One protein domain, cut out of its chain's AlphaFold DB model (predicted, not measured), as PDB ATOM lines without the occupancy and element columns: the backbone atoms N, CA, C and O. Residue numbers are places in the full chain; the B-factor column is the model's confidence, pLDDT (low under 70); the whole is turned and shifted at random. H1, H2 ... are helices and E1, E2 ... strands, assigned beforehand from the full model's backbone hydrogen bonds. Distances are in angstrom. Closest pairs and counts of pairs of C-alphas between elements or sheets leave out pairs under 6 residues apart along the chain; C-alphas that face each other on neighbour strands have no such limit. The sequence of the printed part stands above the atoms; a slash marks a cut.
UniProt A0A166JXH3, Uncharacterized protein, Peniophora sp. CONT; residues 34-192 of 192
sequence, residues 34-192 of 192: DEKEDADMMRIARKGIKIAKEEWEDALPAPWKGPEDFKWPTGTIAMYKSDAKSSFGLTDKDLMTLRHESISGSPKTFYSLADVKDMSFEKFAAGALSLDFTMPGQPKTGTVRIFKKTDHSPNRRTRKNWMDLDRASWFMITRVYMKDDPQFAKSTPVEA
ATOM      1  N   ASP A  34     221.656 336.641 240.668       71.12
ATOM      2  CA  ASP A  34     223.046 337.113 240.582       71.12
ATOM      3  C   ASP A  34     224.022 336.232 241.392       71.12
ATOM      4  O   ASP A  34     225.065 335.798 240.905       71.12
ATOM      5  N   GLU A  35     223.658 335.867 242.624       75.25
ATOM      6  CA  GLU A  35     224.484 334.995 243.470       75.25
ATOM      7  C   GLU A  35     224.596 333.560 242.916       75.25
ATOM      8  O   GLU A  35     225.591 332.867 243.162       75.25
ATOM      9  N   LYS A  36     223.583 333.085 242.175       74.81
ATOM     10  CA  LYS A  36     223.629 331.773 241.506       74.81
ATOM     11  C   LYS A  36     224.580 331.794 240.315       74.81
ATOM     12  O   LYS A  36     225.314 330.820 240.134       74.81
ATOM     13  N   GLU A  37     224.588 332.871 239.536       77.75
ATOM     14  CA  GLU A  37     225.515 333.041 238.413       77.75
ATOM     15  C   GLU A  37     226.963 333.126 238.902       77.75
ATOM     16  O   GLU A  37     227.822 332.388 238.414       77.75
ATOM     17  N   ASP A  38     227.222 333.904 239.956       77.81
ATOM     18  CA  ASP A  38     228.537 333.975 240.599       77.81
ATOM     19  C   ASP A  38     228.995 332.612 241.139       77.81
ATOM     20  O   ASP A  38     230.150 332.200 240.965       77.81
ATOM     21  N   ALA A  39     228.087 331.860 241.770       80.00
ATOM     22  CA  ALA A  39     228.388 330.522 242.266       80.00
ATOM     23  C   ALA A  39     228.732 329.544 241.128       80.00
ATOM     24  O   ALA A  39     229.643 328.715 241.275       80.00
ATOM     25  N   ASP A  40     228.039 329.642 239.996       82.62
ATOM     26  CA  ASP A  40     228.278 328.801 238.831       82.62
ATOM     27  C   ASP A  40     229.578 329.175 238.105       82.62
ATOM     28  O   ASP A  40     230.356 328.270 237.775       82.62
ATOM     29  N   MET A  41     229.896 330.467 237.975       79.00
ATOM     30  CA  MET A  41     231.195 330.941 237.480       79.00
ATOM     31  C   MET A  41     232.344 330.437 238.359       79.00
ATOM     32  O   MET A  41     233.307 329.841 237.863       79.00
ATOM     33  N   MET A  42     232.218 330.560 239.683       82.25
ATOM     34  CA  MET A  42     233.226 330.071 240.628       82.25
ATOM     35  C   MET A  42     233.381 328.547 240.579       82.25
ATOM     36  O   MET A  42     234.482 328.015 240.750       82.25
ATOM     37  N   ARG A  43     232.296 327.808 240.320       84.62
ATOM     38  CA  ARG A  43     232.348 326.352 240.134       84.62
ATOM     39  C   ARG A  43     233.101 325.973 238.862       84.62
ATOM     40  O   ARG A  43     233.886 325.025 238.901       84.62
ATOM     41  N   ILE A  44     232.866 326.678 237.756       86.25
ATOM     42  CA  ILE A  44     233.569 326.450 236.486       86.25
ATOM     43  C   ILE A  44     235.062 326.750 236.657       86.25
ATOM     44  O   ILE A  44     235.884 325.894 236.330       86.25
ATOM     45  N   ALA A  45     235.413 327.878 237.281       84.62
ATOM     46  CA  ALA A  45     236.802 328.236 237.571       84.62
ATOM     47  C   ALA A  45     237.519 327.157 238.404       84.62
ATOM     48  O   ALA A  45     238.612 326.712 238.057       84.62
ATOM     49  N   ARG A  46     236.876 326.647 239.465       87.06
ATOM     50  CA  ARG A  46     237.434 325.560 240.294       87.06
ATOM     51  C   ARG A  46     237.651 324.263 239.517       87.06
ATOM     52  O   ARG A  46     238.616 323.554 239.794       87.06
ATOM     53  N   LYS A  47     236.761 323.929 238.574       90.25
ATOM     54  CA  LYS A  47     236.936 322.758 237.700       90.25
ATOM     55  C   LYS A  47     238.122 322.949 236.757       90.25
ATOM     56  O   LYS A  47     238.925 322.029 236.650       90.25
ATOM     57  N   GLY A  48     238.254 324.128 236.148       87.50
ATOM     58  CA  GLY A  48     239.393 324.464 235.290       87.50
ATOM     59  C   GLY A  48     240.726 324.317 236.022       87.50
ATOM     60  O   GLY A  48     241.602 323.595 235.563       87.50
ATOM     61  N   ILE A  49     240.835 324.882 237.227       88.75
ATOM     62  CA  ILE A  49     242.050 324.777 238.054       88.75
ATOM     63  C   ILE A  49     242.343 323.332 238.447       88.75
ATOM     64  O   ILE A  49     243.499 322.932 238.521       88.75
ATOM     65  N   LYS A  50     241.307 322.532 238.722       89.62
ATOM     66  CA  LYS A  50     241.500 321.119 239.047       89.62
ATOM     67  C   LYS A  50     242.133 320.367 237.874       89.62
ATOM     68  O   LYS A  50     243.087 319.635 238.105       89.62
ATOM     69  N   ILE A  51     241.624 320.574 236.660       91.75
ATOM     70  CA  ILE A  51     242.161 319.954 235.443       91.75
ATOM     71  C   ILE A  51     243.596 320.434 235.209       91.75
ATOM     72  O   ILE A  51     244.495 319.608 235.124       91.75
ATOM     73  N   ALA A  52     243.834 321.748 235.245       90.38
ATOM     74  CA  ALA A  52     245.173 322.319 235.088       90.38
ATOM     75  C   ALA A  52     246.165 321.785 236.133       90.38
ATOM     76  O   ALA A  52     247.333 321.556 235.839       90.38
ATOM     77  N   LYS A  53     245.709 321.547 237.369       92.00
ATOM     78  CA  LYS A  53     246.533 320.954 238.425       92.00
ATOM     79  C   LYS A  53     246.860 319.484 238.160       92.00
ATOM     80  O   LYS A  53     247.974 319.071 238.462       92.00
ATOM     81  N   GLU A  54     245.911 318.704 237.652       91.88
ATOM     82  CA  GLU A  54     246.149 317.308 237.263       91.88
ATOM     83  C   GLU A  54     247.144 317.245 236.093       91.88
ATOM     84  O   GLU A  54     248.169 316.581 236.211       91.88
ATOM     85  N   GLU A  55     246.924 318.042 235.043       93.19
ATOM     86  CA  GLU A  55     247.837 318.163 233.896       93.19
ATOM     87  C   GLU A  55     249.239 318.619 234.316       93.19
ATOM     88  O   GLU A  55     250.241 318.075 233.855       93.19
ATOM     89  N   TRP A  56     249.322 319.583 235.234       93.88
ATOM     90  CA  TRP A  56     250.585 320.037 235.802       93.88
ATOM     91  C   TRP A  56     251.303 318.920 236.560       93.88
ATOM     92  O   TRP A  56     252.484 318.686 236.326       93.88
ATOM     93  N   GLU A  57     250.606 318.218 237.460       91.94
ATOM     94  CA  GLU A  57     251.203 317.137 238.251       91.94
ATOM     95  C   GLU A  57     251.695 315.970 237.383       91.94
ATOM     96  O   GLU A  57     252.684 315.337 237.757       91.94
ATOM     97  N   ASP A  58     251.039 315.706 236.252       91.75
ATOM     98  CA  ASP A  58     251.446 314.683 235.284       91.75
ATOM     99  C   ASP A  58     252.609 315.149 234.391       91.75
ATOM    100  O   ASP A  58     253.448 314.338 233.994       91.75
ATOM    101  N   ALA A  59     252.699 316.452 234.109       92.50
ATOM    102  CA  ALA A  59     253.795 317.058 233.355       92.50
ATOM    103  C   ALA A  59     255.075 317.269 234.187       92.50
ATOM    104  O   ALA A  59     256.137 317.547 233.619       92.50
ATOM    105  N   LEU A  60     254.998 317.152 235.518       92.50
ATOM    106  CA  LEU A  60     256.150 317.352 236.392       92.50
ATOM    107  C   LEU A  60     257.292 316.376 236.053       92.50
ATOM    108  O   LEU A  60     257.068 315.172 235.885       92.50
ATOM    109  N   PRO A  61     258.549 316.857 236.040       91.44
ATOM    110  CA  PRO A  61     259.711 315.991 235.917       91.44
ATOM    111  C   PRO A  61     259.776 314.931 237.022       91.44
ATOM    112  O   PRO A  61     259.188 315.065 238.099       91.44
ATOM    113  N   ALA A  62     260.577 313.891 236.787       91.12
ATOM    114  CA  ALA A  62     260.865 312.906 237.820       91.12
ATOM    115  C   ALA A  62     261.439 313.585 239.087       91.12
ATOM    116  O   ALA A  62     262.204 314.547 238.970       91.12
ATOM    117  N   PRO A  63     261.129 313.066 240.293       93.81
ATOM    118  CA  PRO A  63     261.696 313.575 241.534       93.81
ATOM    119  C   PRO A  63     263.219 313.660 241.465       93.81
ATOM    120  O   PRO A  63     263.879 312.751 240.953       93.81
ATOM    121  N   TRP A  64     263.778 314.732 242.012       91.81
ATOM    122  CA  TRP A  64     265.214 314.926 242.057       91.81
ATOM    123  C   TRP A  64     265.864 313.860 242.949       91.81
ATOM    124  O   TRP A  64     265.540 313.719 244.128       91.81
ATOM    125  N   LYS A  65     266.795 313.103 242.362       87.94
ATOM    126  CA  LYS A  65     267.571 312.029 243.008       87.94
ATOM    127  C   LYS A  65     269.044 312.415 243.120       87.94
ATOM    128  O   LYS A  65     269.923 311.662 242.706       87.94
ATOM    129  N   GLY A  66     269.315 313.641 243.559       81.31
ATOM    130  CA  GLY A  66     270.688 314.106 243.711       81.31
ATOM    131  C   GLY A  66     271.463 313.350 244.793       81.31
ATOM    132  O   GLY A  66     270.900 312.505 245.490       81.31
ATOM    133  N   PRO A  67     272.765 313.651 244.936       84.69
ATOM    134  CA  PRO A  67     273.582 313.045 245.977       84.69
ATOM    135  C   PRO A  67     273.017 313.382 247.361       84.69
ATOM    136  O   PRO A  67     272.618 314.519 247.611       84.69
ATOM    137  N   GLU A  68     273.021 312.404 248.266       77.88
ATOM    138  CA  GLU A  68     272.512 312.569 249.636       77.88
ATOM    139  C   GLU A  68     273.297 313.641 250.416       77.88
ATOM    140  O   GLU A  68     272.726 314.372 251.221       77.88
ATOM    141  N   ASP A  69     274.581 313.818 250.083       83.25
ATOM    142  CA  ASP A  69     275.477 314.833 250.650       83.25
ATOM    143  C   ASP A  69     275.427 316.192 249.930       83.25
ATOM    144  O   ASP A  69     276.334 317.021 250.082       83.25
ATOM    145  N   PHE A  70     274.399 316.444 249.117       88.75
ATOM    146  CA  PHE A  70     274.249 317.726 248.439       88.75
ATOM    147  C   PHE A  70     274.195 318.882 249.446       88.75
ATOM    148  O   PHE A  70     273.403 318.882 250.389       88.75
ATOM    149  N   LYS A  71     275.020 319.907 249.214       89.06
ATOM    150  CA  LYS A  71     275.053 321.130 250.017       89.06
ATOM    151  C   LYS A  71     274.940 322.344 249.118       89.06
ATOM    152  O   LYS A  71     275.669 322.461 248.133       89.06
ATOM    153  N   TRP A  72     274.075 323.274 249.502       89.75
ATOM    154  CA  TRP A  72     274.006 324.574 248.847       89.75
ATOM    155  C   TRP A  72     275.287 325.387 249.103       89.75
ATOM    156  O   TRP A  72     275.876 325.269 250.189       89.75
ATOM    157  N   PRO A  73     275.721 326.214 248.133       89.31
ATOM    158  CA  PRO A  73     276.854 327.105 248.321       89.31
ATOM    159  C   PRO A  73     276.552 328.147 249.406       89.31
ATOM    160  O   PRO A  73     275.396 328.471 249.696       89.31
ATOM    161  N   THR A  74     277.602 328.674 250.039       89.25
ATOM    162  CA  THR A  74     277.454 329.755 251.020       89.25
ATOM    163  C   THR A  74     276.709 330.937 250.402       89.25
ATOM    164  O   THR A  74     276.954 331.313 249.260       89.25
ATOM    165  N   GLY A  75     275.819 331.553 251.180       87.44
ATOM    166  CA  GLY A  75     275.051 332.721 250.765       87.44
ATOM    167  C   GLY A  75     273.674 332.387 250.207       87.44
ATOM    168  O   GLY A  75     272.806 333.252 250.291       87.44
ATOM    169  N   THR A  76     273.436 331.148 249.755       90.62
ATOM    170  CA  THR A  76     272.126 330.716 249.254       90.62
ATOM    171  C   THR A  76     271.029 330.960 250.280       90.62
ATOM    172  O   THR A  76     271.163 330.615 251.460       90.62
ATOM    173  N   ILE A  77     269.923 331.528 249.808       92.00
ATOM    174  CA  ILE A  77     268.713 331.709 250.599       92.00
ATOM    175  C   ILE A  77     267.802 330.521 250.350       92.00
ATOM    176  O   ILE A  77     267.502 330.178 249.210       92.00
ATOM    177  N   ALA A  78     267.350 329.899 251.427       93.69
ATOM    178  CA  ALA A  78     266.479 328.743 251.371       93.69
ATOM    179  C   ALA A  78     265.287 328.893 252.309       93.69
ATOM    180  O   ALA A  78     265.239 329.765 253.177       93.69
ATOM    181  N   MET A  79     264.330 327.990 252.159       94.81
ATOM    182  CA  MET A  79     263.194 327.846 253.056       94.81
ATOM    183  C   MET A  79     262.889 326.381 253.329       94.81
ATOM    184  O   MET A  79     263.345 325.482 252.617       94.81
ATOM    185  N   TYR A  80     262.086 326.140 254.363       94.81
ATOM    186  CA  TYR A  80     261.580 324.804 254.624       94.81
ATOM    187  C   TYR A  80     260.466 324.417 253.659       94.81
ATOM    188  O   TYR A  80     259.692 325.246 253.183       94.81
ATOM    189  N   LYS A  81     260.304 323.101 253.500       94.62
ATOM    190  CA  LYS A  81     259.192 322.482 252.773       94.62
ATOM    191  C   LYS A  81     257.819 323.042 253.169       94.62
ATOM    192  O   LYS A  81     256.996 323.341 252.313       94.62
ATOM    193  N   SER A  82     257.555 323.165 254.471       93.25
ATOM    194  CA  SER A  82     256.273 323.661 254.994       93.25
ATOM    195  C   SER A  82     256.012 325.118 254.617       93.25
ATOM    196  O   SER A  82     254.878 325.487 254.310       93.25
ATOM    197  N   ASP A  83     257.067 325.931 254.618       93.19
ATOM    198  CA  ASP A  83     256.988 327.353 254.302       93.19
ATOM    199  C   ASP A  83     256.773 327.546 252.796       93.19
ATOM    200  O   ASP A  83     255.931 328.351 252.409       93.19
ATOM    201  N   ALA A  84     257.415 326.727 251.953       93.50
ATOM    202  CA  ALA A  84     257.197 326.725 250.507       93.50
ATOM    203  C   ALA A  84     255.750 326.362 250.131       93.50
ATOM    204  O   ALA A  84     255.116 327.067 249.347       93.50
ATOM    205  N   LYS A  85     255.177 325.315 250.741       93.44
ATOM    206  CA  LYS A  85     253.772 324.933 250.499       93.44
ATOM    207  C   LYS A  85     252.788 326.023 250.908       93.44
ATOM    208  O   LYS A  85     251.862 326.341 250.168       93.44
ATOM    209  N   SER A  86     252.964 326.563 252.113       91.31
ATOM    210  CA  SER A  86     252.031 327.540 252.680       91.31
ATOM    211  C   SER A  86     252.152 328.913 252.023       91.31
ATOM    212  O   SER A  86     251.133 329.559 251.788       91.31
ATOM    213  N   SER A  87     253.374 329.340 251.697       91.56
ATOM    214  CA  SER A  87     253.635 330.671 251.148       91.56
ATOM    215  C   SER A  87     253.478 330.713 249.633       91.56
ATOM    216  O   SER A  87     252.921 331.685 249.149       91.56
ATOM    217  N   PHE A  88     253.911 329.686 248.892       91.00
ATOM    218  CA  PHE A  88     253.945 329.691 247.417       91.00
ATOM    219  C   PHE A  88     252.941 328.728 246.766       91.00
ATOM    220  O   PHE A  88     252.929 328.585 245.549       91.00
ATOM    221  N   GLY A  89     252.104 328.033 247.546       90.19
ATOM    222  CA  GLY A  89     251.063 327.152 246.995       90.19
ATOM    223  C   GLY A  89     251.611 325.915 246.272       90.19
ATOM    224  O   GLY A  89     250.908 325.276 245.478       90.19
ATOM    225  N   LEU A  90     252.871 325.567 246.538       93.38
ATOM    226  CA  LEU A  90     253.510 324.381 245.986       93.38
ATOM    227  C   LEU A  90     253.004 323.112 246.680       93.38
ATOM    228  O   LEU A  90     252.652 323.108 247.861       93.38
ATOM    229  N   THR A  91     252.952 322.019 245.931       93.44
ATOM    230  CA  THR A  91     252.605 320.685 246.424       93.44
ATOM    231  C   THR A  91     253.855 319.922 246.852       93.44
ATOM    232  O   THR A  91     254.988 320.336 246.618       93.44
ATOM    233  N   ASP A  92     253.657 318.770 247.495       94.25
ATOM    234  CA  ASP A  92     254.759 317.843 247.743       94.25
ATOM    235  C   ASP A  92     255.444 317.398 246.451       94.25
ATOM    236  O   ASP A  92     256.667 317.341 246.433       94.25
ATOM    237  N   LYS A  93     254.677 317.114 245.391       93.62
ATOM    238  CA  LYS A  93     255.223 316.674 244.103       93.62
ATOM    239  C   LYS A  93     256.101 317.758 243.481       93.62
ATOM    240  O   LYS A  93     257.239 317.455 243.144       93.62
ATOM    241  N   ASP A  94     255.622 319.006 243.461       94.06
ATOM    242  CA  ASP A  94     256.387 320.167 242.971       94.06
ATOM    243  C   ASP A  94     257.732 320.293 243.697       94.06
ATOM    244  O   ASP A  94     258.772 320.488 243.089       94.06
ATOM    245  N   LEU A  95     257.733 320.159 245.025       94.88
ATOM    246  CA  LEU A  95     258.958 320.318 245.809       94.88
ATOM    247  C   LEU A  95     259.928 319.152 245.615       94.88
ATOM    248  O   LEU A  95     261.135 319.353 245.659       94.88
ATOM    249  N   MET A  96     259.430 317.938 245.385       93.50
ATOM    250  CA  MET A  96     260.289 316.771 245.177       93.50
ATOM    251  C   MET A  96     261.056 316.819 243.850       93.50
ATOM    252  O   MET A  96     262.062 316.122 243.736       93.50
ATOM    253  N   THR A  97     260.629 317.614 242.864       94.44
ATOM    254  CA  THR A  97     261.396 317.828 241.621       94.44
ATOM    255  C   THR A  97     262.564 318.796 241.816       94.44
ATOM    256  O   THR A  97     263.501 318.803 241.018       94.44
ATOM    257  N   LEU A  98     262.548 319.586 242.894       94.38
ATOM    258  CA  LEU A  98     263.571 320.578 243.189       94.38
ATOM    259  C   LEU A  98     264.770 319.981 243.932       94.38
ATOM    260  O   LEU A  98     264.665 319.061 244.754       94.38
ATOM    261  N   ARG A  99     265.929 320.600 243.692       93.94
ATOM    262  CA  ARG A  99     267.150 320.360 244.464       93.94
ATOM    263  C   ARG A  99     266.921 320.735 245.921       93.94
ATOM    264  O   ARG A  99     266.365 321.794 246.216       93.94
ATOM    265  N   HIS A 100     267.377 319.891 246.837       93.19
ATOM    266  CA  HIS A 100     267.231 320.157 248.262       93.19
ATOM    267  C   HIS A 100     268.399 319.624 249.081       93.19
ATOM    268  O   HIS A 100     268.968 318.578 248.788       93.19
ATOM    269  N   GLU A 101     268.737 320.352 250.142       91.62
ATOM    270  CA  GLU A 101     269.707 319.915 251.144       91.62
ATOM    271  C   GLU A 101     268.948 319.345 252.346       91.62
ATOM    272  O   GLU A 101     268.098 320.023 252.937       91.62
ATOM    273  N   SER A 102     269.249 318.103 252.716       89.06
ATOM    274  CA  SER A 102     268.745 317.472 253.934       89.06
ATOM    275  C   SER A 102     269.733 317.673 255.088       89.06
ATOM    276  O   SER A 102     270.942 317.814 254.899       89.06
ATOM    277  N   ILE A 103     269.219 317.724 256.317       84.00
ATOM    278  CA  ILE A 103     270.066 317.723 257.514       84.00
ATOM    279  C   ILE A 103     270.112 316.294 258.050       84.00
ATOM    280  O   ILE A 103     269.073 315.744 258.414       84.00
ATOM    281  N   SER A 104     271.308 315.714 258.160       81.75
ATOM    282  CA  SER A 104     271.481 314.372 258.728       81.75
ATOM    283  C   SER A 104     270.831 314.266 260.117       81.75
ATOM    284  O   SER A 104     271.014 315.136 260.973       81.75
ATOM    285  N   GLY A 105     270.021 313.223 260.327       82.44
ATOM    286  CA  GLY A 105     269.278 313.005 261.573       82.44
ATOM    287  C   GLY A 105     268.058 313.914 261.782       82.44
ATOM    288  O   GLY A 105     267.460 313.883 262.856       82.44
ATOM    289  N   SER A 106     267.660 314.719 260.789       85.00
ATOM    290  CA  SER A 106     266.462 315.560 260.854       85.00
ATOM    291  C   SER A 106     265.560 315.350 259.634       85.00
ATOM    292  O   SER A 106     266.057 315.275 258.516       85.00
ATOM    293  N   PRO A 107     264.223 315.369 259.790       85.88
ATOM    294  CA  PRO A 107     263.303 315.350 258.650       85.88
ATOM    295  C   PRO A 107     263.256 316.690 257.888       85.88
ATOM    296  O   PRO A 107     262.471 316.854 256.953       85.88
ATOM    297  N   LYS A 108     264.034 317.691 258.319       89.31
ATOM    298  CA  LYS A 108     264.039 319.028 257.728       89.31
ATOM    299  C   LYS A 108     264.869 319.052 256.447       89.31
ATOM    300  O   LYS A 108     266.003 318.583 256.419       89.31
ATOM    301  N   THR A 109     264.293 319.666 255.419       91.75
ATOM    302  CA  THR A 109     264.898 319.871 254.100       91.75
ATOM    303  C   THR A 109     264.831 321.345 253.721       91.75
ATOM    304  O   THR A 109     263.836 322.018 254.011       91.75
ATOM    305  N   PHE A 110     265.900 321.834 253.097       93.62
ATOM    306  CA  PHE A 110     266.038 323.204 252.617       93.62
ATOM    307  C   PHE A 110     265.963 323.251 251.095       93.62
ATOM    308  O   PHE A 110     266.769 322.623 250.404       93.62
ATOM    309  N   TYR A 111     265.023 324.047 250.597       94.75
ATOM    310  CA  TYR A 111     264.832 324.333 249.178       94.75
ATOM    311  C   TYR A 111     265.295 325.755 248.899       94.75
ATOM    312  O   TYR A 111     264.971 326.652 249.683       94.75
ATOM    313  N   SER A 112     266.035 325.965 247.809       94.19
ATOM    314  CA  SER A 112     266.433 327.311 247.385       94.19
ATOM    315  C   SER A 112     265.191 328.175 247.166       94.19
ATOM    316  O   SER A 112     264.227 327.746 246.533       94.19
ATOM    317  N   LEU A 113     265.210 329.397 247.696       92.31
ATOM    318  CA  LEU A 113     264.129 330.358 247.503       92.31
ATOM    319  C   LEU A 113     263.966 330.717 246.017       92.31
ATOM    320  O   LEU A 113     262.837 330.914 245.576       92.31
ATOM    321  N   ALA A 114     265.067 330.784 245.260       90.38
ATOM    322  CA  ALA A 114     265.029 331.050 243.824       90.38
ATOM    323  C   ALA A 114     264.274 329.938 243.081       90.38
ATOM    324  O   ALA A 114     263.270 330.214 242.433       90.38
ATOM    325  N   ASP A 115     264.668 328.680 243.296       92.75
ATOM    326  CA  ASP A 115     264.024 327.518 242.671       92.75
ATOM    327  C   ASP A 115     262.530 327.416 243.063       92.75
ATOM    328  O   ASP A 115     261.678 327.106 242.231       92.75
ATOM    329  N   VAL A 116     262.179 327.718 244.321       93.19
ATOM    330  CA  VAL A 116     260.776 327.750 244.784       93.19
ATOM    331  C   VAL A 116     259.971 328.851 244.088       93.19
ATOM    332  O   VAL A 116     258.820 328.623 243.707       93.19
ATOM    333  N   LYS A 117     260.556 330.043 243.924       90.62
ATOM    334  CA  LYS A 117     259.921 331.167 243.230       90.62
ATOM    335  C   LYS A 117     259.662 330.810 241.768       90.62
ATOM    336  O   LYS A 117     258.533 330.981 241.314       90.62
ATOM    337  N   ASP A 118     260.663 330.283 241.072       90.94
ATOM    338  CA  ASP A 118     260.558 329.937 239.654       90.94
ATOM    339  C   ASP A 118     259.508 328.833 239.439       90.94
ATOM    340  O   ASP A 118     258.602 328.996 238.627       90.94
ATOM    341  N   MET A 119     259.501 327.796 240.282       92.12
ATOM    342  CA  MET A 119     258.466 326.752 240.256       92.12
ATOM    343  C   MET A 119     257.055 327.321 240.480       92.12
ATOM    344  O   MET A 119     256.091 326.920 239.829       92.12
ATOM    345  N   SER A 120     256.905 328.280 241.400       91.44
ATOM    346  CA  SER A 120     255.610 328.935 241.629       91.44
ATOM    347  C   SER A 120     255.171 329.805 240.448       91.44
ATOM    348  O   SER A 120     253.975 329.910 240.179       91.44
ATOM    349  N   PHE A 121     256.128 330.405 239.733       90.31
ATOM    350  CA  PHE A 121     255.879 331.190 238.530       90.31
ATOM    351  C   PHE A 121     255.399 330.292 237.386       90.31
ATOM    352  O   PHE A 121     254.362 330.569 236.790       90.31
ATOM    353  N   GLU A 122     256.097 329.185 237.130       90.00
ATOM    354  CA  GLU A 122     255.718 328.213 236.099       90.00
ATOM    355  C   GLU A 122     254.334 327.613 236.376       90.00
ATOM    356  O   GLU A 122     253.477 327.565 235.495       90.00
ATOM    357  N   LYS A 123     254.066 327.258 237.635       90.56
ATOM    358  CA  LYS A 123     252.764 326.732 238.053       90.56
ATOM    359  C   LYS A 123     251.632 327.754 237.922       90.56
ATOM    360  O   LYS A 123     250.497 327.385 237.615       90.56
ATOM    361  N   PHE A 124     251.921 329.032 238.171       88.44
ATOM    362  CA  PHE A 124     250.973 330.116 237.922       88.44
ATOM    363  C   PHE A 124     250.702 330.275 236.423       88.44
ATOM    364  O   PHE A 124     249.543 330.359 236.028       88.44
ATOM    365  N   ALA A 125     251.747 330.252 235.590       87.00
ATOM    366  CA  ALA A 125     251.622 330.330 234.135       87.00
ATOM    367  C   ALA A 125     250.818 329.153 233.551       87.00
ATOM    368  O   ALA A 125     250.068 329.337 232.597       87.00
ATOM    369  N   ALA A 126     250.907 327.972 234.167       87.25
ATOM    370  CA  ALA A 126     250.100 326.802 233.822       87.25
ATOM    371  C   ALA A 126     248.640 326.869 234.319       87.25
ATOM    372  O   ALA A 126     247.871 325.943 234.081       87.25
ATOM    373  N   GLY A 127     248.237 327.913 235.055       86.81
ATOM    374  CA  GLY A 127     246.885 328.021 235.622       86.81
ATOM    375  C   GLY A 127     246.575 326.993 236.722       86.81
ATOM    376  O   GLY A 127     245.422 326.834 237.121       86.81
ATOM    377  N   ALA A 128     247.597 326.302 237.236       88.94
ATOM    378  CA  ALA A 128     247.480 325.224 238.223       88.94
ATOM    379  C   ALA A 128     247.566 325.714 239.684       88.94
ATOM    380  O   ALA A 128     247.518 324.919 240.633       88.94
ATOM    381  N   LEU A 129     247.740 327.023 239.888       85.94
ATOM    382  CA  LEU A 129     247.807 327.648 241.207       85.94
ATOM    383  C   LEU A 129     246.404 328.001 241.735       85.94
ATOM    384  O   LEU A 129     245.447 328.149 240.980       85.94
ATOM    385  N   SER A 130     246.261 328.108 243.060       80.00
ATOM    386  CA  SER A 130     244.980 328.484 243.679       80.00
ATOM    387  C   SER A 130     244.579 329.919 243.311       80.00
ATOM    388  O   SER A 130     245.443 330.786 243.211       80.00
ATOM    389  N   LEU A 131     243.269 330.182 243.239       78.06
ATOM    390  CA  LEU A 131     242.673 331.517 243.038       78.06
ATOM    391  C   LEU A 131     243.120 332.561 244.071       78.06
ATOM    392  O   LEU A 131     243.032 333.756 243.815       78.06
ATOM    393  N   ASP A 132     243.601 332.120 245.233       79.69
ATOM    394  CA  ASP A 132     244.092 333.011 246.289       79.69
ATOM    395  C   ASP A 132     245.406 333.726 245.921       79.69
ATOM    396  O   ASP A 132     245.829 334.635 246.637       79.69
ATOM    397  N   PHE A 133     246.096 333.284 244.867       78.50
ATOM    398  CA  PHE A 133     247.363 333.863 244.434       78.50
ATOM    399  C   PHE A 133     247.116 334.915 243.355       78.50
ATOM    400  O   PHE A 133     246.733 334.597 242.234       78.50
ATOM    401  N   THR A 134     247.352 336.178 243.708       69.62
ATOM    402  CA  THR A 134     247.101 337.334 242.835       69.62
ATOM    403  C   THR A 134     248.276 337.676 241.923       69.62
ATOM    404  O   THR A 134     248.067 338.276 240.873       69.62
ATOM    405  N   MET A 135     249.505 337.312 242.302       71.44
ATOM    406  CA  MET A 135     250.713 337.596 241.526       71.44
ATOM    407  C   MET A 135     251.651 336.384 241.463       71.44
ATOM    408  O   MET A 135     251.855 335.717 242.484       71.44
ATOM    409  N   PRO A 136     252.277 336.126 240.301       72.81
ATOM    410  CA  PRO A 136     253.240 335.047 240.163       72.81
ATOM    411  C   PRO A 136     254.503 335.327 240.983       72.81
ATOM    412  O   PRO A 136     254.977 336.462 241.070       72.81
ATOM    413  N   GLY A 137     255.069 334.283 241.591       70.19
ATOM    414  CA  GLY A 137     256.332 334.386 242.324       70.19
ATOM    415  C   GLY A 137     256.268 335.190 243.626       70.19
ATOM    416  O   GLY A 137     257.323 335.508 244.174       70.19
ATOM    417  N   GLN A 138     255.075 335.532 244.126       81.50
ATOM    418  CA  GLN A 138     254.901 336.209 245.412       81.50
ATOM    419  C   GLN A 138     254.270 335.295 246.470       81.50
ATOM    420  O   GLN A 138     253.405 334.475 246.155       81.50
ATOM    421  N   PRO A 139     254.666 335.443 247.745       83.81
ATOM    422  CA  PRO A 139     254.092 334.668 248.827       83.81
ATOM    423  C   PRO A 139     252.692 335.166 249.202       83.81
ATOM    424  O   PRO A 139     252.463 336.370 249.314       83.81
ATOM    425  N   LYS A 140     251.787 334.239 249.532       84.50
ATOM    426  CA  LYS A 140     250.386 334.514 249.903       84.50
ATOM    427  C   LYS A 140     250.228 335.556 251.019       84.50
ATOM    428  O   LYS A 140     249.327 336.384 250.970       84.50
ATOM    429  N   THR A 141     251.086 335.512 252.037       81.38
ATOM    430  CA  THR A 141     250.964 336.333 253.258       81.38
ATOM    431  C   THR A 141     251.945 337.509 253.313       81.38
ATOM    432  O   THR A 141     252.109 338.116 254.372       81.38
ATOM    433  N   GLY A 142     252.666 337.801 252.220       80.81
ATOM    434  CA  GLY A 142     253.650 338.896 252.134       80.81
ATOM    435  C   GLY A 142     254.869 338.779 253.066       80.81
ATOM    436  O   GLY A 142     255.800 339.576 252.968       80.81
ATOM    437  N   THR A 143     254.899 337.790 253.958       85.62
ATOM    438  CA  THR A 143     255.992 337.483 254.885       85.62
ATOM    439  C   THR A 143     256.354 336.014 254.760       85.62
ATOM    440  O   THR A 143     255.475 335.158 254.651       85.62
ATOM    441  N   VAL A 144     257.652 335.719 254.763       88.69
ATOM    442  CA  VAL A 144     258.169 334.357 254.594       88.69
ATOM    443  C   VAL A 144     259.317 334.149 255.561       88.69
ATOM    444  O   VAL A 144     260.146 335.036 255.764       88.69
ATOM    445  N   ARG A 145     259.367 332.967 256.173       91.19
ATOM    446  CA  ARG A 145     260.531 332.551 256.950       91.19
ATOM    447  C   ARG A 145     261.601 332.035 255.998       91.19
ATOM    448  O   ARG A 145     261.345 331.105 255.234       91.19
ATOM    449  N   ILE A 146     262.781 332.633 256.058       91.75
ATOM    450  CA  ILE A 146     263.897 332.297 255.176       91.75
ATOM    451  C   ILE A 146     265.175 332.053 255.973       91.75
ATOM    452  O   ILE A 146     265.352 332.537 257.088       91.75
ATOM    453  N   PHE A 147     266.078 331.287 255.376       92.50
ATOM    454  CA  PHE A 147     267.356 330.905 255.951       92.50
ATOM    455  C   PHE A 147     268.469 331.281 254.993       92.50
ATOM    456  O   PHE A 147     268.342 331.062 253.794       92.50
ATOM    457  N   LYS A 148     269.583 331.784 255.516       91.19
ATOM    458  CA  LYS A 148     270.796 332.024 254.735       91.19
ATOM    459  C   LYS A 148     271.840 330.968 255.051       91.19
ATOM    460  O   LYS A 148     272.152 330.732 256.223       91.19
ATOM    461  N   LYS A 149     272.403 330.353 254.015       90.12
ATOM    462  CA  LYS A 149     273.528 329.433 254.153       90.12
ATOM    463  C   LYS A 149     274.751 330.200 254.650       90.12
ATOM    464  O   LYS A 149     275.192 331.156 254.010       90.12
ATOM    465  N   THR A 150     275.301 329.787 255.784       86.88
ATOM    466  CA  THR A 150     276.534 330.358 256.343       86.88
ATOM    467  C   THR A 150     277.731 329.473 256.040       86.88
ATOM    468  O   THR A 150     277.576 328.255 255.924       86.88
ATOM    469  N   ASP A 151     278.921 330.074 255.988       74.94
ATOM    470  CA  ASP A 151     280.157 329.350 255.707       74.94
ATOM    471  C   ASP A 151     280.359 328.158 256.632       74.94
ATOM    472  O   ASP A 151     280.211 328.232 257.860       74.94
ATOM    473  N   HIS A 152     280.775 327.055 256.018       64.69
ATOM    474  CA  HIS A 152     281.187 325.849 256.712       64.69
ATOM    475  C   HIS A 152     282.604 326.046 257.274       64.69
ATOM    476  O   HIS A 152     283.549 325.371 256.883       64.69
ATOM    477  N   SER A 153     282.779 327.020 258.174       61.94
ATOM    478  CA  SER A 153     284.067 327.218 258.842       61.94
ATOM    479  C   SER A 153     284.347 326.014 259.761       61.94
ATOM    480  O   SER A 153     283.548 325.744 260.666       61.94
ATOM    481  N   PRO A 154     285.453 325.271 259.564       59.41
ATOM    482  CA  PRO A 154     285.730 324.051 260.328       59.41
ATOM    483  C   PRO A 154     285.991 324.322 261.820       59.41
ATOM    484  O   PRO A 154     285.796 323.433 262.646       59.41
ATOM    485  N   ASN A 155     286.346 325.563 262.181       61.50
ATOM    486  CA  ASN A 155     286.724 325.972 263.540       61.50
ATOM    487  C   ASN A 155     285.568 326.515 264.404       61.50
ATOM    488  O   ASN A 155     285.807 327.014 265.505       61.50
ATOM    489  N   ARG A 156     284.307 326.450 263.955       61.59
ATOM    490  CA  ARG A 156     283.180 326.957 264.758       61.59
ATOM    491  C   ARG A 156     282.730 325.939 265.811       61.59
ATOM    492  O   ARG A 156     282.344 324.820 265.481       61.59
ATOM    493  N   ARG A 157     282.682 326.371 267.080       58.75
ATOM    494  CA  ARG A 157     282.218 325.571 268.236       58.75
ATOM    495  C   ARG A 157     280.772 325.072 268.089       58.75
ATOM    496  O   ARG A 157     280.439 324.012 268.606       58.75
ATOM    497  N   THR A 158     279.918 325.808 267.374       59.66
ATOM    498  CA  THR A 158     278.555 325.389 267.019       59.66
ATOM    499  C   THR A 158     278.388 325.354 265.500       59.66
ATOM    500  O   THR A 158     278.484 326.368 264.808       59.66
ATOM    501  N   ARG A 159     278.133 324.155 264.964       62.47
ATOM    502  CA  ARG A 159     277.964 323.889 263.527       62.47
ATOM    503  C   ARG A 159     276.532 324.194 263.077       62.47
ATOM    504  O   ARG A 159     275.759 323.284 262.794       62.47
ATOM    505  N   LYS A 160     276.136 325.469 263.055       70.44
ATOM    506  CA  LYS A 160     274.907 325.881 262.356       70.44
ATOM    507  C   LYS A 160     275.277 326.266 260.927       70.44
ATOM    508  O   LYS A 160     275.974 327.251 260.731       70.44
ATOM    509  N   ASN A 161     274.827 325.470 259.956       83.75
ATOM    510  CA  ASN A 161     275.070 325.714 258.525       83.75
ATOM    511  C   ASN A 161     274.058 326.696 257.916       83.75
ATOM    512  O   ASN A 161     274.272 327.204 256.820       83.75
ATOM    513  N   TRP A 162     272.958 326.933 258.627       88.44
ATOM    514  CA  TRP A 162     271.850 327.778 258.212       88.44
ATOM    515  C   TRP A 162     271.561 328.786 259.318       88.44
ATOM    516  O   TRP A 162     271.362 328.411 260.478       88.44
ATOM    517  N   MET A 163     271.561 330.062 258.950       88.19
ATOM    518  CA  MET A 163     271.162 331.166 259.807       88.19
ATOM    519  C   MET A 163     269.710 331.510 259.502       88.19
ATOM    520  O   MET A 163     269.373 331.785 258.354       88.19
ATOM    521  N   ASP A 164     268.860 331.455 260.522       89.56
ATOM    522  CA  ASP A 164     267.480 331.926 260.422       89.56
ATOM    523  C   ASP A 164     267.505 333.449 260.269       89.56
ATOM    524  O   ASP A 164     268.161 334.131 261.057       89.56
ATOM    525  N   LEU A 165     266.851 333.960 259.229       85.50
ATOM    526  CA  LEU A 165     266.681 335.397 259.004       85.50
ATOM    527  C   LEU A 165     265.318 335.887 259.517       85.50
ATOM    528  O   LEU A 165     264.883 336.984 259.163       85.50
ATOM    529  N   ASP A 166     264.655 335.071 260.344       82.25
ATOM    530  CA  ASP A 166     263.300 335.267 260.845       82.25
ATOM    531  C   ASP A 166     262.272 335.437 259.710       82.25
ATOM    532  O   ASP A 166     262.526 335.176 258.527       82.25
ATOM    533  N   ARG A 167     261.033 335.788 260.069       83.38
ATOM    534  CA  ARG A 167     259.998 336.126 259.087       83.38
ATOM    535  C   ARG A 167     260.328 337.478 258.465       83.38
ATOM    536  O   ARG A 167     259.996 338.519 259.024       83.38
ATOM    537  N   ALA A 168     260.952 337.449 257.295       82.81
ATOM    538  CA  ALA A 168     261.233 338.641 256.515       82.81
ATOM    539  C   ALA A 168     260.023 339.012 255.645       82.81
ATOM    540  O   ALA A 168     259.302 338.149 255.131       82.81
ATOM    541  N   SER A 169     259.792 340.314 255.471       84.50
ATOM    542  CA  SER A 169     258.817 340.797 254.493       84.50
ATOM    543  C   SER A 169     259.319 340.519 253.078       84.50
ATOM    544  O   SER A 169     260.514 340.630 252.797       84.50
ATOM    545  N   TRP A 170     258.410 340.192 252.164       83.69
ATOM    546  CA  TRP A 170     258.746 339.892 250.772       83.69
ATOM    547  C   TRP A 170     259.499 341.040 250.086       83.69
ATOM    548  O   TRP A 170     260.434 340.827 249.313       83.69
ATOM    549  N   PHE A 171     259.159 342.275 250.450       82.19
ATOM    550  CA  PHE A 171     259.866 343.474 250.012       82.19
ATOM    551  C   PHE A 171     261.344 343.490 250.438       82.19
ATOM    552  O   PHE A 171     262.217 343.812 249.636       82.19
ATOM    553  N   MET A 172     261.649 343.106 251.683       81.81
ATOM    554  CA  MET A 172     263.035 343.001 252.157       81.81
ATOM    555  C   MET A 172     263.764 341.842 251.476       81.81
ATOM    556  O   MET A 172     264.925 341.979 251.106       81.81
ATOM    557  N   ILE A 173     263.080 340.718 251.261       81.69
ATOM    558  CA  ILE A 173     263.635 339.545 250.573       81.69
ATOM    559  C   ILE A 173     264.118 339.904 249.170       81.69
ATOM    560  O   ILE A 173     265.286 339.691 248.850       81.69
ATOM    561  N   THR A 174     263.254 340.520 248.373       78.88
ATOM    562  CA  THR A 174     263.575 340.904 246.994       78.88
ATOM    563  C   THR A 174     264.665 341.972 246.910       78.88
ATOM    564  O   THR A 174     265.565 341.853 246.084       78.88
ATOM    565  N   ARG A 175     264.637 342.996 247.775       77.81
ATOM    566  CA  ARG A 175     265.598 344.114 247.706       77.81
ATOM    567  C   ARG A 175     266.944 343.865 248.374       77.81
ATOM    568  O   ARG A 175     267.933 344.455 247.950       77.81
ATOM    569  N   VAL A 176     266.973 343.092 249.454       77.06
ATOM    570  CA  VAL A 176     268.164 342.951 250.309       77.06
ATOM    571  C   VAL A 176     268.825 341.607 250.089       77.06
ATOM    572  O   VAL A 176     270.042 341.524 249.983       77.06
ATOM    573  N   TYR A 177     268.022 340.549 250.041       71.56
ATOM    574  CA  TYR A 177     268.545 339.194 250.084       71.56
ATOM    575  C   TYR A 177     268.748 338.622 248.675       71.56
ATOM    576  O   TYR A 177     269.772 338.001 248.428       71.56
ATOM    577  N   MET A 178     267.853 338.908 247.725       72.56
ATOM    578  CA  MET A 178     267.948 338.389 246.351       72.56
ATOM    579  C   MET A 178     268.627 339.340 245.351       72.56
ATOM    580  O   MET A 178     268.726 339.006 244.174       72.56
ATOM    581  N   LYS A 179     269.105 340.514 245.792       67.69
ATOM    582  CA  LYS A 179     269.695 341.541 244.911       67.69
ATOM    583  C   LYS A 179     270.903 341.034 244.122       67.69
ATOM    584  O   LYS A 179     271.049 341.369 242.951       67.69
ATOM    585  N   ASP A 180     271.729 340.221 244.772       59.25
ATOM    586  CA  ASP A 180     272.985 339.709 244.222       59.25
ATOM    587  C   ASP A 180     272.880 338.230 243.814       59.25
ATOM    588  O   ASP A 180     273.889 337.616 243.473       59.25
ATOM    589  N   ASP A 181     271.679 337.637 243.866       58.12
ATOM    590  CA  ASP A 181     271.493 336.235 243.500       58.12
ATOM    591  C   ASP A 181     271.506 336.120 241.963       58.12
ATOM    592  O   ASP A 181     270.577 336.594 241.296       58.12
ATOM    593  N   PRO A 182     272.521 335.484 241.348       55.88
ATOM    594  CA  PRO A 182     272.649 335.424 239.890       55.88
ATOM    595  C   PRO A 182     271.504 334.642 239.223       55.88
ATOM    596  O   PRO A 182     271.283 334.766 238.018       55.88
ATOM    597  N   GLN A 183     270.764 333.840 239.997       53.00
ATOM    598  CA  GLN A 183     269.542 333.166 239.553       53.00
ATOM    599  C   GLN A 183     268.323 334.110 239.526       53.00
ATOM    600  O   GLN A 183     267.441 333.927 238.695       53.00
ATOM    601  N   PHE A 184     268.288 335.159 240.358       52.78
ATOM    602  CA  PHE A 184     267.177 336.117 240.427       52.78
ATOM    603  C   PHE A 184     267.199 337.139 239.283       52.78
ATOM    604  O   PHE A 184     266.145 337.503 238.764       52.78
ATOM    605  N   ALA A 185     268.386 337.550 238.824       49.88
ATOM    606  CA  ALA A 185     268.542 338.497 237.712       49.88
ATOM    607  C   ALA A 185     267.972 337.990 236.368       49.88
ATOM    608  O   ALA A 185     267.806 338.768 235.435       49.88
ATOM    609  N   LYS A 186     267.655 336.692 236.262       46.31
ATOM    610  CA  LYS A 186     267.021 336.090 235.080       46.31
ATOM    611  C   LYS A 186     265.486 336.093 235.128       46.31
ATOM    612  O   LYS A 186     264.876 335.861 234.093       46.31
ATOM    613  N   SER A 187     264.868 336.334 236.292       44.66
ATOM    614  CA  SER A 187     263.410 336.228 236.498       44.66
ATOM    615  C   SER A 187     262.710 337.560 236.781       44.66
ATOM    616  O   SER A 187     261.539 337.577 237.168       44.66
ATOM    617  N   THR A 188     263.393 338.692 236.596       44.12
ATOM    618  CA  THR A 188     262.725 339.995 236.500       44.12
ATOM    619  C   THR A 188     262.131 340.132 235.099       44.12
ATOM    620  O   THR A 188     262.906 340.121 234.139       44.12
ATOM    621  N   PRO A 189     260.801 340.265 234.941       41.41
ATOM    622  CA  PRO A 189     260.261 340.704 233.668       41.41
ATOM    623  C   PRO A 189     260.878 342.070 233.369       41.41
ATOM    624  O   PRO A 189     260.838 342.971 234.208       41.41
ATOM    625  N   VAL A 190     261.513 342.183 232.206       40.91
ATOM    626  CA  VAL A 190     261.867 343.474 231.624       40.91
ATOM    627  C   VAL A 190     260.558 344.255 231.559       40.91
ATOM    628  O   VAL A 190     259.615 343.793 230.917       40.91
ATOM    629  N   GLU A 191     260.467 345.351 232.313       39.25
ATOM    630  CA  GLU A 191     259.352 346.290 232.195       39.25
ATOM    631  C   GLU A 191     259.232 346.668 230.711       39.25
ATOM    632  O   GLU A 191     260.210 347.113 230.106       39.25
ATOM    633  N   ALA A 192     258.073 346.367 230.120       36.88
ATOM    634  CA  ALA A 192     257.716 346.765 228.763       36.88
ATOM    635  C   ALA A 192     257.218 348.212 228.753       36.88
ATOM    636  O   ALA A 192     256.505 348.586 229.715       36.88
TER     637      ALA A 192
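What this domain is: This is residues 34 to 192 of the 192 residues of an uncharacterized protein of Peniophora sp. CONT (UniProt A0A166JXH3). A small, strongly twisted sheet of five strands has the short helices H2 and H5 over its strand E4, while H4 starts at the sheet and runs away from it, packing on H2. The long helix H1 is an arm reaching from this body, its residues 34 to 41 sticking out, and the link from E4 to E5 makes the other end of the longest axis. The printed part has 159 residues, with five named helices and five named strands in the order H1 E1 H2 H3 E2 E3 H4 E4 E5 H5. The sheet runs E2 E3 E1 E4 E5, all antiparallel, and the class is mixed, helices and strands. The whole is only just compact, close to loose, with a radius of gyration of the C-alphas of 17.8 A and spans of 68 by 33 by 28 A.

Where its parts are: H1, residues 34 to 59, begins at C-alpha 34 (223.046, 337.113, 240.582) and is 37.4 A long. E1 is residues 77 to 80, H2 residues 81 to 88, H3 residues 92 to 96, E2 residues 100 to 102 and E3 residues 109 to 112. H4, residues 113 to 125, is 18.3 A long and begins at (264.129, 330.358, 247.503). E4, residues 143 to 149, measures 19.3 A; E5, residues 162 to 169, measures 18.8 A and bends by 54 degrees at residue 166. H5, residues 170 to 177, ends at (268.545, 339.194, 250.084).

How they stand to each other: In the sheet, E2 and E3 form a hairpin, with two N and O pairs within hydrogen-bond range: N 101 and O 110 at 3.0 A, and N 110 and O 101 at 2.9 A. E3 and E1 pair through N 79 and O 111, 2.9 A, and E1 and E4 through N 78 and O 147, 2.8 A. The hairpin E4 and E5 has N 148 and O 163 at 2.8 A. E1, H2 H3, E2 is a split strand-helix-strand unit, two strands of one sheet joined through helices and with another strand, here E3, between them in the sheet; E3, H4, E4 is a second one, with E1 between its strands, and the crossover of each is right-handed. H2 is on the sheet over E4, at a height of 7.5 A, slantwise to the strands. H5 is on the sheet over E4, at a height over the sheet of 9.1 A, and runs along the strands, its line and that of E4 standing at 6 degrees on the local plane. H4 only grazes the sheet with residues 113 to 116; with residues 116 to 120 alone it touches H2, closest C-alphas Phe 88 and Ser 120, 6.1 A, at a steep tilt of 47 degrees, the same way. H3 is not on the sheet, and is close but not clearly touching H4, C-alphas Asp 94 and Met 119 being closest at 7.4 A. H1 is close but not clearly touching H4, with C-alphas Trp 56 and Lys 123 closest at 7.4 A. In the five helices every O i to N i+4 pair is within hydrogen-bond range.

The domain as a whole: The C-alphas farthest apart are those of Asp 34 and Asn 155, 68.6 A. The printed part has no cut; the links H1 to E1, H4 to E4 and E4 to E5 are long. The mean pLDDT of the printed part is 82.3; residue 134, residues 152 to 159 and residues 179 to 192 are under 70.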